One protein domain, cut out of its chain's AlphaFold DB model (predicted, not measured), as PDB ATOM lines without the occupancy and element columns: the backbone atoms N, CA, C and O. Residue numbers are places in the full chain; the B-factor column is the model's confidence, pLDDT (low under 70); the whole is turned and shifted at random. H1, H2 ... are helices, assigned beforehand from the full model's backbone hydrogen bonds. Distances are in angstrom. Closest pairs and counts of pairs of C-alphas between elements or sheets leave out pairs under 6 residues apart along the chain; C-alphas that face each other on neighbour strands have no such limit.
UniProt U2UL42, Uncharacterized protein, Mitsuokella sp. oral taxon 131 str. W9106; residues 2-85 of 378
ATOM      1  N   LYS A   2     -25.272  49.568 216.148       82.19
ATOM      2  CA  LYS A   2     -24.160  48.586 216.124       82.19
ATOM      3  C   LYS A   2     -23.157  48.821 214.977       82.19
ATOM      4  O   LYS A   2     -21.995  49.061 215.251       82.19
ATOM      5  N   ARG A   3     -23.628  48.934 213.725       87.56
ATOM      6  CA  ARG A   3     -22.765  49.260 212.566       87.56
ATOM      7  C   ARG A   3     -22.004  50.590 212.695       87.56
ATOM      8  O   ARG A   3     -20.867  50.682 212.260       87.56
ATOM      9  N   ALA A   4     -22.630  51.617 213.277       88.94
ATOM     10  CA  ALA A   4     -21.978  52.912 213.492       88.94
ATOM     11  C   ALA A   4     -20.888  52.806 214.570       88.94
ATOM     12  O   ALA A   4     -19.801  53.345 214.399       88.94
ATOM     13  N   TYR A   5     -21.163  52.053 215.639       89.75
ATOM     14  CA  TYR A   5     -20.172  51.729 216.659       89.75
ATOM     15  C   TYR A   5     -19.000  50.938 216.065       89.75
ATOM     16  O   TYR A   5     -17.858  51.309 216.287       89.75
ATOM     17  N   GLU A   6     -19.268  49.888 215.287       90.31
ATOM     18  CA  GLU A   6     -18.244  49.047 214.649       90.31
ATOM     19  C   GLU A   6     -17.367  49.847 213.673       90.31
ATOM     20  O   GLU A   6     -16.150  49.675 213.663       90.31
ATOM     21  N   ALA A   7     -17.956  50.767 212.901       93.06
ATOM     22  CA  ALA A   7     -17.200  51.661 212.027       93.06
ATOM     23  C   ALA A   7     -16.284  52.611 212.820       93.06
ATOM     24  O   ALA A   7     -15.116  52.778 212.470       93.06
ATOM     25  N   ALA A   8     -16.789  53.198 213.910       93.38
ATOM     26  CA  ALA A   8     -15.989  54.046 214.791       93.38
ATOM     27  C   ALA A   8     -14.896  53.246 215.525       93.38
ATOM     28  O   ALA A   8     -13.778  53.727 215.691       93.38
ATOM     29  N   ASP A   9     -15.181  52.004 215.920       91.44
ATOM     30  CA  ASP A   9     -14.219  51.109 216.565       91.44
ATOM     31  C   ASP A   9     -13.075  50.715 215.629       91.44
ATOM     32  O   ASP A   9     -11.914  50.797 216.028       91.44
ATOM     33  N   ALA A  10     -13.374  50.426 214.359       92.25
ATOM     34  CA  ALA A  10     -12.363  50.159 213.334       92.25
ATOM     35  C   ALA A  10     -11.409  51.347 213.100       92.25
ATOM     36  O   ALA A  10     -10.245  51.149 212.752       92.25
ATOM     37  N   ALA A  11     -11.885  52.576 213.318       94.44
ATOM     38  CA  ALA A  11     -11.090  53.800 213.232       94.44
ATOM     39  C   ALA A  11     -10.444  54.216 214.571       94.44
ATOM     40  O   ALA A  11      -9.767  55.242 214.629       94.44
ATOM     41  N   PHE A  12     -10.664  53.456 215.652       93.12
ATOM     42  CA  PHE A  12     -10.334  53.829 217.033       93.12
ATOM     43  C   PHE A  12     -10.931  55.176 217.481       93.12
ATOM     44  O   PHE A  12     -10.474  55.771 218.460       93.12
ATOM     45  N   ASP A  13     -12.004  55.633 216.834       94.44
ATOM     46  CA  ASP A  13     -12.699  56.877 217.152       94.44
ATOM     47  C   ASP A  13     -13.472  56.728 218.469       94.44
ATOM     48  O   ASP A  13     -14.525  56.093 218.559       94.44
ATOM     49  N   THR A  14     -12.908  57.275 219.545       93.94
ATOM     50  CA  THR A  14     -13.530  57.271 220.873       93.94
ATOM     51  C   THR A  14     -14.858  58.028 220.892       93.94
ATOM     52  O   THR A  14     -15.795  57.573 221.549       93.94
ATOM     53  N   GLU A  15     -14.957  59.165 220.202       94.00
ATOM     54  CA  GLU A  15     -16.155  60.010 220.247       94.00
ATOM     55  C   GLU A  15     -17.298  59.384 219.467       94.00
ATOM     56  O   GLU A  15     -18.398  59.261 220.005       94.00
ATOM     57  N   GLY A  16     -17.029  58.903 218.252       95.19
ATOM     58  CA  GLY A  16     -18.019  58.190 217.449       95.19
ATOM     59  C   GLY A  16     -18.557  56.953 218.167       95.19
ATOM     60  O   GLY A  16     -19.772  56.735 218.208       95.19
ATOM     61  N   ARG A  17     -17.681  56.183 218.830       94.25
ATOM     62  CA  ARG A  17     -18.094  55.037 219.657       94.25
ATOM     63  C   ARG A  17     -18.979  55.451 220.826       94.25
ATOM     64  O   ARG A  17     -19.996  54.805 221.075       94.25
ATOM     65  N   ALA A  18     -18.614  56.509 221.543       93.19
ATOM     66  CA  ALA A  18     -19.383  56.987 222.685       93.19
ATOM     67  C   ALA A  18     -20.734  57.581 222.268       93.19
ATOM     68  O   ALA A  18     -21.737  57.309 222.920       93.19
ATOM     69  N   ALA A  19     -20.796  58.325 221.163       93.62
ATOM     70  CA  ALA A  19     -22.041  58.843 220.600       93.62
ATOM     71  C   ALA A  19     -22.983  57.710 220.160       93.62
ATOM     72  O   ALA A  19     -24.153  57.696 220.542       93.62
ATOM     73  N   ALA A  20     -22.468  56.709 219.436       91.69
ATOM     74  CA  ALA A  20     -23.254  55.544 219.032       91.69
ATOM     75  C   ALA A  20     -23.759  54.729 220.239       91.69
ATOM     76  O   ALA A  20     -24.885  54.233 220.221       91.69
ATOM     77  N   MET A  21     -22.936  54.605 221.288       89.50
ATOM     78  CA  MET A  21     -23.302  53.952 222.550       89.50
ATOM     79  C   MET A  21     -24.370  54.750 223.314       89.50
ATOM     80  O   MET A  21     -25.312  54.154 223.821       89.50
ATOM     81  N   ALA A  22     -24.256  56.078 223.377       89.38
ATOM     82  CA  ALA A  22     -25.199  56.944 224.088       89.38
ATOM     83  C   ALA A  22     -26.599  56.895 223.464       89.38
ATOM     84  O   ALA A  22     -27.592  56.755 224.175       89.38
ATOM     85  N   GLU A  23     -26.679  56.934 222.132       88.88
ATOM     86  CA  GLU A  23     -27.961  56.829 221.434       88.88
ATOM     87  C   GLU A  23     -28.597  55.446 221.616       88.88
ATOM     88  O   GLU A  23     -29.797  55.332 221.860       88.88
ATOM     89  N   ALA A  24     -27.791  54.381 221.565       84.44
ATOM     90  CA  ALA A  24     -28.280  53.037 221.856       84.44
ATOM     91  C   ALA A  24     -28.789  52.902 223.298       84.44
ATOM     92  O   ALA A  24     -29.853  52.327 223.523       84.44
ATOM     93  N   PHE A  25     -28.054  53.464 224.256       82.12
ATOM     94  CA  PHE A  25     -28.408  53.459 225.669       82.12
ATOM     95  C   PHE A  25     -29.762  54.142 225.918       82.12
ATOM     96  O   PHE A  25     -30.644  53.552 226.542       82.12
ATOM     97  N   ARG A  26     -29.982  55.323 225.328       83.00
ATOM     98  CA  ARG A  26     -31.256  56.056 225.402       83.00
ATOM     99  C   ARG A  26     -32.446  55.225 224.909       83.00
ATOM    100  O   ARG A  26     -33.515  55.264 225.513       83.00
ATOM    101  N   ILE A  27     -32.266  54.477 223.821       82.56
ATOM    102  CA  ILE A  27     -33.310  53.608 223.256       82.56
ATOM    103  C   ILE A  27     -33.599  52.426 224.189       82.56
ATOM    104  O   ILE A  27     -34.763  52.133 224.443       82.56
ATOM    105  N   ILE A  28     -32.561  51.772 224.719       78.31
ATOM    106  CA  ILE A  28     -32.711  50.605 225.603       78.31
ATOM    107  C   ILE A  28     -33.445  50.986 226.888       78.31
ATOM    108  O   ILE A  28     -34.428  50.334 227.229       78.31
ATOM    109  N   CYS A  29     -33.051  52.076 227.549       75.94
ATOM    110  CA  CYS A  29     -33.747  52.552 228.749       75.94
ATOM    111  C   CYS A  29     -35.205  52.949 228.474       75.94
ATOM    112  O   CYS A  29     -36.052  52.840 229.355       75.94
ATOM    113  N   GLY A  30     -35.513  53.390 227.251       80.44
ATOM    114  CA  GLY A  30     -36.880  53.673 226.814       80.44
ATOM    115  C   GLY A  30     -37.667  52.441 226.354       80.44
ATOM    116  O   GLY A  30     -38.831  52.575 225.983       80.44
ATOM    117  N   THR A  31     -37.063  51.250 226.304       82.69
ATOM    118  CA  THR A  31     -37.695  50.023 225.794       82.69
ATOM    119  C   THR A  31     -37.204  48.799 226.584       82.69
ATOM    120  O   THR A  31     -36.296  48.102 226.129       82.69
ATOM    121  N   PRO A  32     -37.825  48.479 227.740       77.50
ATOM    122  CA  PRO A  32     -37.351  47.429 228.653       77.50
ATOM    123  C   PRO A  32     -37.165  46.043 228.015       77.50
ATOM    124  O   PRO A  32     -36.288  45.281 228.408       77.50
ATOM    125  N   SER A  33     -37.940  45.711 226.976       79.94
ATOM    126  CA  SER A  33     -37.788  44.448 226.239       79.94
ATOM    127  C   SER A  33     -36.451  44.313 225.498       79.94
ATOM    128  O   SER A  33     -36.065  43.202 225.136       79.94
ATOM    129  N   LEU A  34     -35.728  45.414 225.267       78.56
ATOM    130  CA  LEU A  34     -34.415  45.400 224.625       78.56
ATOM    131  C   LEU A  34     -33.271  45.121 225.600       78.56
ATOM    132  O   LEU A  34     -32.189  44.763 225.131       78.56
ATOM    133  N   GLU A  35     -33.474  45.230 226.914       72.31
ATOM    134  CA  GLU A  35     -32.416  44.998 227.909       72.31
ATOM    135  C   GLU A  35     -31.847  43.576 227.828       72.31
ATOM    136  O   GLU A  35     -30.636  43.380 227.928       72.31
ATOM    137  N   THR A  36     -32.704  42.587 227.566       77.62
ATOM    138  CA  THR A  36     -32.332  41.167 227.445       77.62
ATOM    139  C   THR A  36     -32.013  40.738 226.010       77.62
ATOM    140  O   THR A  36     -31.689  39.575 225.769       77.62
ATOM    141  N   SER A  37     -32.082  41.658 225.042       81.69
ATOM    142  CA  SER A  37     -31.762  41.376 223.639       81.69
ATOM    143  C   SER A  37     -30.248  41.270 223.400       81.69
ATOM    144  O   SER A  37     -29.445  41.790 224.175       81.69
ATOM    145  N   GLU A  38     -29.834  40.674 222.274       78.38
ATOM    146  CA  GLU A  38     -28.420  40.662 221.851       78.38
ATOM    147  C   GLU A  38     -27.845  42.088 221.758       78.38
ATOM    148  O   GLU A  38     -26.699  42.340 222.137       78.38
ATOM    149  N   ALA A  39     -28.661  43.046 221.301       71.25
ATOM    150  CA  ALA A  39     -28.284  44.451 221.255       71.25
ATOM    151  C   ALA A  39     -28.062  45.007 222.670       71.25
ATOM    152  O   ALA A  39     -27.005  45.575 222.930       71.25
ATOM    153  N   GLY A  40     -29.001  44.782 223.595       75.00
ATOM    154  CA  GLY A  40     -28.869  45.173 225.002       75.00
ATOM    155  C   GLY A  40     -27.598  44.619 225.644       75.00
ATOM    156  O   GLY A  40     -26.797  45.375 226.200       75.00
ATOM    157  N   ALA A  41     -27.337  43.324 225.453       76.75
ATOM    158  CA  ALA A  41     -26.135  42.658 225.944       76.75
ATOM    159  C   ALA A  41     -24.838  43.233 225.344       76.75
ATOM    160  O   ALA A  41     -23.838  43.367 226.051       76.75
ATOM    161  N   PHE A  42     -24.828  43.606 224.058       76.25
ATOM    162  CA  PHE A  42     -23.664  44.229 223.419       76.25
ATOM    163  C   PHE A  42     -23.274  45.556 224.089       76.25
ATOM    164  O   PHE A  42     -22.084  45.788 224.336       76.25
ATOM    165  N   PHE A  43     -24.262  46.406 224.389       72.38
ATOM    166  CA  PHE A  43     -24.039  47.732 224.974       72.38
ATOM    167  C   PHE A  43     -23.764  47.662 226.484       72.38
ATOM    168  O   PHE A  43     -22.842  48.324 226.965       72.38
ATOM    169  N   ALA A  44     -24.448  46.776 227.219       71.81
ATOM    170  CA  ALA A  44     -24.237  46.565 228.657       71.81
ATOM    171  C   ALA A  44     -22.797  46.147 229.014       71.81
ATOM    172  O   ALA A  44     -22.332  46.369 230.132       71.81
ATOM    173  N   ARG A  45     -22.061  45.559 228.064       72.81
ATOM    174  CA  ARG A  45     -20.669  45.134 228.267       72.81
ATOM    175  C   ARG A  45     -19.634  46.253 228.114       72.81
ATOM    176  O   ARG A  45     -18.505  46.094 228.574       72.81
ATOM    177  N   LYS A  46     -20.000  47.401 227.530       78.31
ATOM    178  CA  LYS A  46     -19.051  48.466 227.142       78.31
ATOM    179  C   LYS A  46     -19.245  49.824 227.833       78.31
ATOM    180  O   LYS A  46     -18.878  50.834 227.232       78.31
ATOM    181  N   PRO A  47     -19.703  49.922 229.099       80.56
ATOM    182  CA  PRO A  47     -19.915  51.222 229.747       80.56
ATOM    183  C   PRO A  47     -18.621  52.047 229.857       80.56
ATOM    184  O   PRO A  47     -18.652  53.273 229.840       80.56
ATOM    185  N   LYS A  48     -17.451  51.390 229.878       85.81
ATOM    186  CA  LYS A  48     -16.136  52.050 229.923       85.81
ATOM    187  C   LYS A  48     -15.862  52.984 228.733       85.81
ATOM    188  O   LYS A  48     -15.000  53.852 228.863       85.81
ATOM    189  N   ILE A  49     -16.596  52.873 227.617       90.25
ATOM    190  CA  ILE A  49     -16.459  53.826 226.506       90.25
ATOM    191  C   ILE A  49     -16.859  55.249 226.911       90.25
ATOM    192  O   ILE A  49     -16.194  56.199 226.507       90.25
ATOM    193  N   PHE A  50     -17.890  55.403 227.749       90.50
ATOM    194  CA  PHE A  50     -18.336  56.714 228.220       90.50
ATOM    195  C   PHE A  50     -17.279  57.383 229.082       90.50
ATOM    196  O   PHE A  50     -17.015  58.571 228.935       90.50
ATOM    197  N   LEU A  51     -16.604  56.604 229.928       90.00
ATOM    198  CA  LEU A  51     -15.495  57.120 230.713       90.00
ATOM    199  C   LEU A  51     -14.330  57.562 229.823       90.00
ATOM    200  O   LEU A  51     -13.795  58.649 230.018       90.00
ATOM    201  N   LEU A  52     -13.926  56.725 228.864       92.56
ATOM    202  CA  LEU A  52     -12.832  57.063 227.955       92.56
ATOM    203  C   LEU A  52     -13.140  58.349 227.174       92.56
ATOM    204  O   LEU A  52     -12.280  59.224 227.057       92.56
ATOM    205  N   ALA A  53     -14.376  58.493 226.692       94.31
ATOM    206  CA  ALA A  53     -14.841  59.711 226.041       94.31
ATOM    207  C   ALA A  53     -14.820  60.910 226.990       94.31
ATOM    208  O   ALA A  53     -14.257  61.945 226.638       94.31
ATOM    209  N   ALA A  54     -15.343  60.766 228.210       94.44
ATOM    210  CA  ALA A  54     -15.333  61.834 229.200       94.44
ATOM    211  C   ALA A  54     -13.916  62.335 229.497       94.44
ATOM    212  O   ALA A  54     -13.666  63.535 229.434       94.44
ATOM    213  N   ILE A  55     -12.969  61.427 229.746       93.06
ATOM    214  CA  ILE A  55     -11.560  61.772 229.972       93.06
ATOM    215  C   ILE A  55     -10.978  62.491 228.748       93.06
ATOM    216  O   ILE A  55     -10.308  63.513 228.895       93.06
ATOM    217  N   SER A  56     -11.264  61.996 227.540       93.44
ATOM    218  CA  SER A  56     -10.832  62.634 226.294       93.44
ATOM    219  C   SER A  56     -11.349  64.074 226.174       93.44
ATOM    220  O   SER A  56     -10.588  64.962 225.789       93.44
ATOM    221  N   PHE A  57     -12.612  64.339 226.521       96.06
ATOM    222  CA  PHE A  57     -13.179  65.692 226.523       96.06
ATOM    223  C   PHE A  57     -12.595  66.583 227.628       96.06
ATOM    224  O   PHE A  57     -12.304  67.746 227.360       96.06
ATOM    225  N   LEU A  58     -12.360  66.049 228.832       95.25
ATOM    226  CA  LEU A  58     -11.742  66.794 229.940       95.25
ATOM    227  C   LEU A  58     -10.341  67.297 229.584       95.25
ATOM    228  O   LEU A  58     -10.034  68.465 229.805       95.25
ATOM    229  N   VAL A  59      -9.515  66.443 228.971       92.38
ATOM    230  CA  VAL A  59      -8.163  66.810 228.507       92.38
ATOM    231  C   VAL A  59      -8.195  67.933 227.462       92.38
ATOM    232  O   VAL A  59      -7.234  68.685 227.345       92.38
ATOM    233  N   ARG A  60      -9.296  68.062 226.715       93.56
ATOM    234  CA  ARG A  60      -9.515  69.099 225.692       93.56
ATOM    235  C   ARG A  60     -10.348  70.277 226.199       93.56
ATOM    236  O   ARG A  60     -10.860  71.035 225.384       93.56
ATOM    237  N   GLU A  61     -10.521  70.393 227.515       95.12
ATOM    238  CA  GLU A  61     -11.279  71.470 228.162       95.12
ATOM    239  C   GLU A  61     -12.723  71.606 227.640       95.12
ATOM    240  O   GLU A  61     -13.276  72.698 227.526       95.12
ATOM    241  N   ARG A  62     -13.370  70.469 227.347       97.00
ATOM    242  CA  ARG A  62     -14.780  70.373 226.928       97.00
ATOM    243  C   ARG A  62     -15.640  69.761 228.042       97.00
ATOM    244  O   ARG A  62     -16.049  68.601 227.960       97.00
ATOM    245  N   PRO A  63     -15.885  70.492 229.145       97.19
ATOM    246  CA  PRO A  63     -16.471  69.906 230.345       97.19
ATOM    247  C   PRO A  63     -17.947  69.533 230.204       97.19
ATOM    248  O   PRO A  63     -18.399  68.634 230.905       97.19
ATOM    249  N   LYS A  64     -18.710  70.182 229.314       97.69
ATOM    250  CA  LYS A  64     -20.140  69.878 229.131       97.69
ATOM    251  C   LYS A  64     -20.327  68.477 228.554       97.69
ATOM    252  O   LYS A  64     -21.102  67.688 229.082       97.69
ATOM    253  N   GLU A  65     -19.567  68.158 227.517       97.31
ATOM    254  CA  GLU A  65     -19.538  66.851 226.868       97.31
ATOM    255  C   GLU A  65     -18.979  65.792 227.817       97.31
ATOM    256  O   GLU A  65     -19.544  64.707 227.938       97.31
ATOM    257  N   ALA A  66     -17.917  66.121 228.558       95.75
ATOM    258  CA  ALA A  66     -17.388  65.222 229.574       95.75
ATOM    259  C   ALA A  66     -18.431  64.866 230.642       95.75
ATOM    260  O   ALA A  66     -18.648  63.688 230.925       95.75
ATOM    261  N   LEU A  67     -19.093  65.872 231.218       94.81
ATOM    262  CA  LEU A  67     -20.113  65.676 232.247       94.81
ATOM    263  C   LEU A  67     -21.352  64.961 231.706       94.81
ATOM    264  O   LEU A  67     -21.943  64.184 232.447       94.81
ATOM    265  N   TYR A  68     -21.705  65.154 230.433       94.38
ATOM    266  CA  TYR A  68     -22.755  64.379 229.770       94.38
ATOM    267  C   TYR A  68     -22.437  62.876 229.786       94.38
ATOM    268  O   TYR A  68     -23.224  62.087 230.307       94.38
ATOM    269  N   TYR A  69     -21.256  62.469 229.312       91.94
ATOM    270  CA  TYR A  69     -20.874  61.051 229.310       91.94
ATOM    271  C   TYR A  69     -20.657  60.484 230.717       91.94
ATOM    272  O   TYR A  69     -20.968  59.319 230.964       91.94
ATOM    273  N   LEU A  70     -20.162  61.293 231.658       89.94
ATOM    274  CA  LEU A  70     -20.119  60.896 233.065       89.94
ATOM    275  C   LEU A  70     -21.536  60.704 233.625       89.94
ATOM    276  O   LEU A  70     -21.737  59.763 234.385       89.94
ATOM    277  N   GLY A  71     -22.508  61.532 233.243       87.50
ATOM    278  CA  GLY A  71     -23.913  61.393 233.644       87.50
ATOM    279  C   GLY A  71     -24.550  60.096 233.141       87.50
ATOM    280  O   GLY A  71     -25.213  59.405 233.907       87.50
ATOM    281  N   LEU A  72     -24.245  59.676 231.909       84.75
ATOM    282  CA  LEU A  72     -24.706  58.382 231.383       84.75
ATOM    283  C   LEU A  72     -24.195  57.182 232.200       84.75
ATOM    284  O   LEU A  72     -24.854  56.148 232.255       84.75
ATOM    285  N   LEU A  73     -23.040  57.305 232.862       80.38
ATOM    286  CA  LEU A  73     -22.559  56.283 233.800       80.38
ATOM    287  C   LEU A  73     -23.339  56.267 235.123       80.38
ATOM    288  O   LEU A  73     -23.382  55.216 235.759       80.38
ATOM    289  N   ASP A  74     -23.939  57.388 235.543       74.56
ATOM    290  CA  ASP A  74     -24.844  57.404 236.703       74.56
ATOM    291  C   ASP A  74     -26.188  56.755 236.358       74.56
ATOM    292  O   ASP A  74     -26.728  55.996 237.159       74.56
ATOM    293  N   GLU A  75     -26.726  57.079 235.179       67.62
ATOM    294  CA  GLU A  75     -28.050  56.640 234.723       67.62
ATOM    295  C   GLU A  75     -28.051  55.179 234.252       67.62
ATOM    296  O   GLU A  75     -29.039  54.469 234.424       67.62
ATOM    297  N   GLY A  76     -26.944  54.726 233.656       58.06
ATOM    298  CA  GLY A  76     -26.877  53.474 232.902       58.06
ATOM    299  C   GLY A  76     -26.234  52.280 233.560       58.06
ATOM    300  O   GLY A  76     -26.168  51.214 232.947       58.06
ATOM    301  N   VAL A  77     -25.779  52.412 234.799       54.16
ATOM    302  CA  VAL A  77     -25.285  51.265 235.553       54.16
ATOM    303  C   VAL A  77     -26.296  50.970 236.656       54.16
ATOM    304  O   VAL A  77     -26.372  51.687 237.648       54.16
ATOM    305  N   LEU A  78     -27.042  49.869 236.494       46.25
ATOM    306  CA  LEU A  78     -27.967  49.248 237.466       46.25
ATOM    307  C   LEU A  78     -27.339  48.865 238.827       46.25
ATOM    308  O   LEU A  78     -27.887  48.096 239.609       46.25
ATOM    309  N   ALA A  79     -26.192  49.425 239.155       41.03
ATOM    310  CA  ALA A  79     -25.671  49.577 240.491       41.03
ATOM    311  C   ALA A  79     -24.717  50.763 240.401       41.03
ATOM    312  O   ALA A  79     -23.945  50.836 239.444       41.03
ATOM    313  N   ARG A  80     -24.692  51.652 241.404       46.75
ATOM    314  CA  ARG A  80     -23.521  52.516 241.642       46.75
ATOM    315  C   ARG A  80     -22.277  51.706 241.282       46.75
ATOM    316  O   ARG A  80     -22.158  50.607 241.835       46.75
ATOM    317  N   PRO A  81     -21.391  52.139 240.372       50.16
ATOM    318  CA  PRO A  81     -20.246  51.320 240.042       50.16
ATOM    319  C   PRO A  81     -19.314  51.327 241.255       50.16
ATOM    320  O   PRO A  81     -18.374  52.107 241.339       50.16
ATOM    321  N   ALA A  82     -19.564  50.431 242.215       45.09
ATOM    322  CA  ALA A  82     -18.686  50.122 243.340       45.09
ATOM    323  C   ALA A  82     -17.295  49.690 242.840       45.09
ATOM    324  O   ALA A  82     -16.317  49.694 243.576       45.09
ATOM    325  N   TRP A  83     -17.212  49.346 241.554       50.94
ATOM    326  CA  TRP A  83     -16.017  48.991 240.817       50.94
ATOM    327  C   TRP A  83     -15.316  50.178 240.133       50.94
ATOM    328  O   TRP A  83     -14.245  49.949 239.572       50.94
ATOM    329  N   PHE A  84     -15.841  51.418 240.183       61.25
ATOM    330  CA  PHE A  84     -15.201  52.578 239.544       61.25
ATOM    331  C   PHE A  84     -14.702  53.662 240.526       61.25
ATOM    332  O   PHE A  84     -15.322  54.717 240.675       61.25
ATOM    333  N   PRO A  85     -13.540  53.435 241.165       58.59
ATOM    334  CA  PRO A  85     -12.993  54.299 242.213       58.59
ATOM    335  C   PRO A  85     -12.738  55.758 241.780       58.59
ATOM    336  O   PRO A  85     -12.928  56.681 242.561       58.59
TER     337      PRO A  85
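What this domain is: This is residues 2 to 85 of the 378 residues of an uncharacterized protein of Mitsuokella sp. oral taxon 131 str. W9106 (UniProt U2UL42). The longest helix, H2, lies in the middle, with H1 folded back along one side and the H4-H5 hairpin crossing its other side. Short H3 packs on residues 21 to 28 of H2. This all-helix domain, 84 printed residues with five named helices, H1 to H5, is compact, with a radius of gyration of the C-alphas of 12.6 A and spans of 38 by 31 by 21 A.

Where its parts are: H2, residues 14 to 29, is 22.2 A long, from C-alpha 14 at (-13.530, 57.271, 220.873). H1 is residues 2 to 10, 12.2 A; H3, 38 to 44, 9.9 A; H4, 48 to 59, 16.8 A; H5, 63 to 75, 18.1 A, ending at C-alpha 75 (-28.050, 56.640, 234.723).

How they stand to each other: H2 touches H1 with residues 14 to 21 alone, closest C-alphas Tyr 5 and Arg 17, 4.9 A, a hairpin. H4 touches H2 with residues 49 to 53 alone, closest C-alphas Ala 18 and Phe 50, 5.6 A, at a steep tilt of 49 degrees. H1 and H4 are apart. Every O i to N i+4 pair is within hydrogen-bond range in H1 to H5.

The domain as a whole: The printed part has no cut and no long link. Residues 75 to 85 have pLDDT under 70.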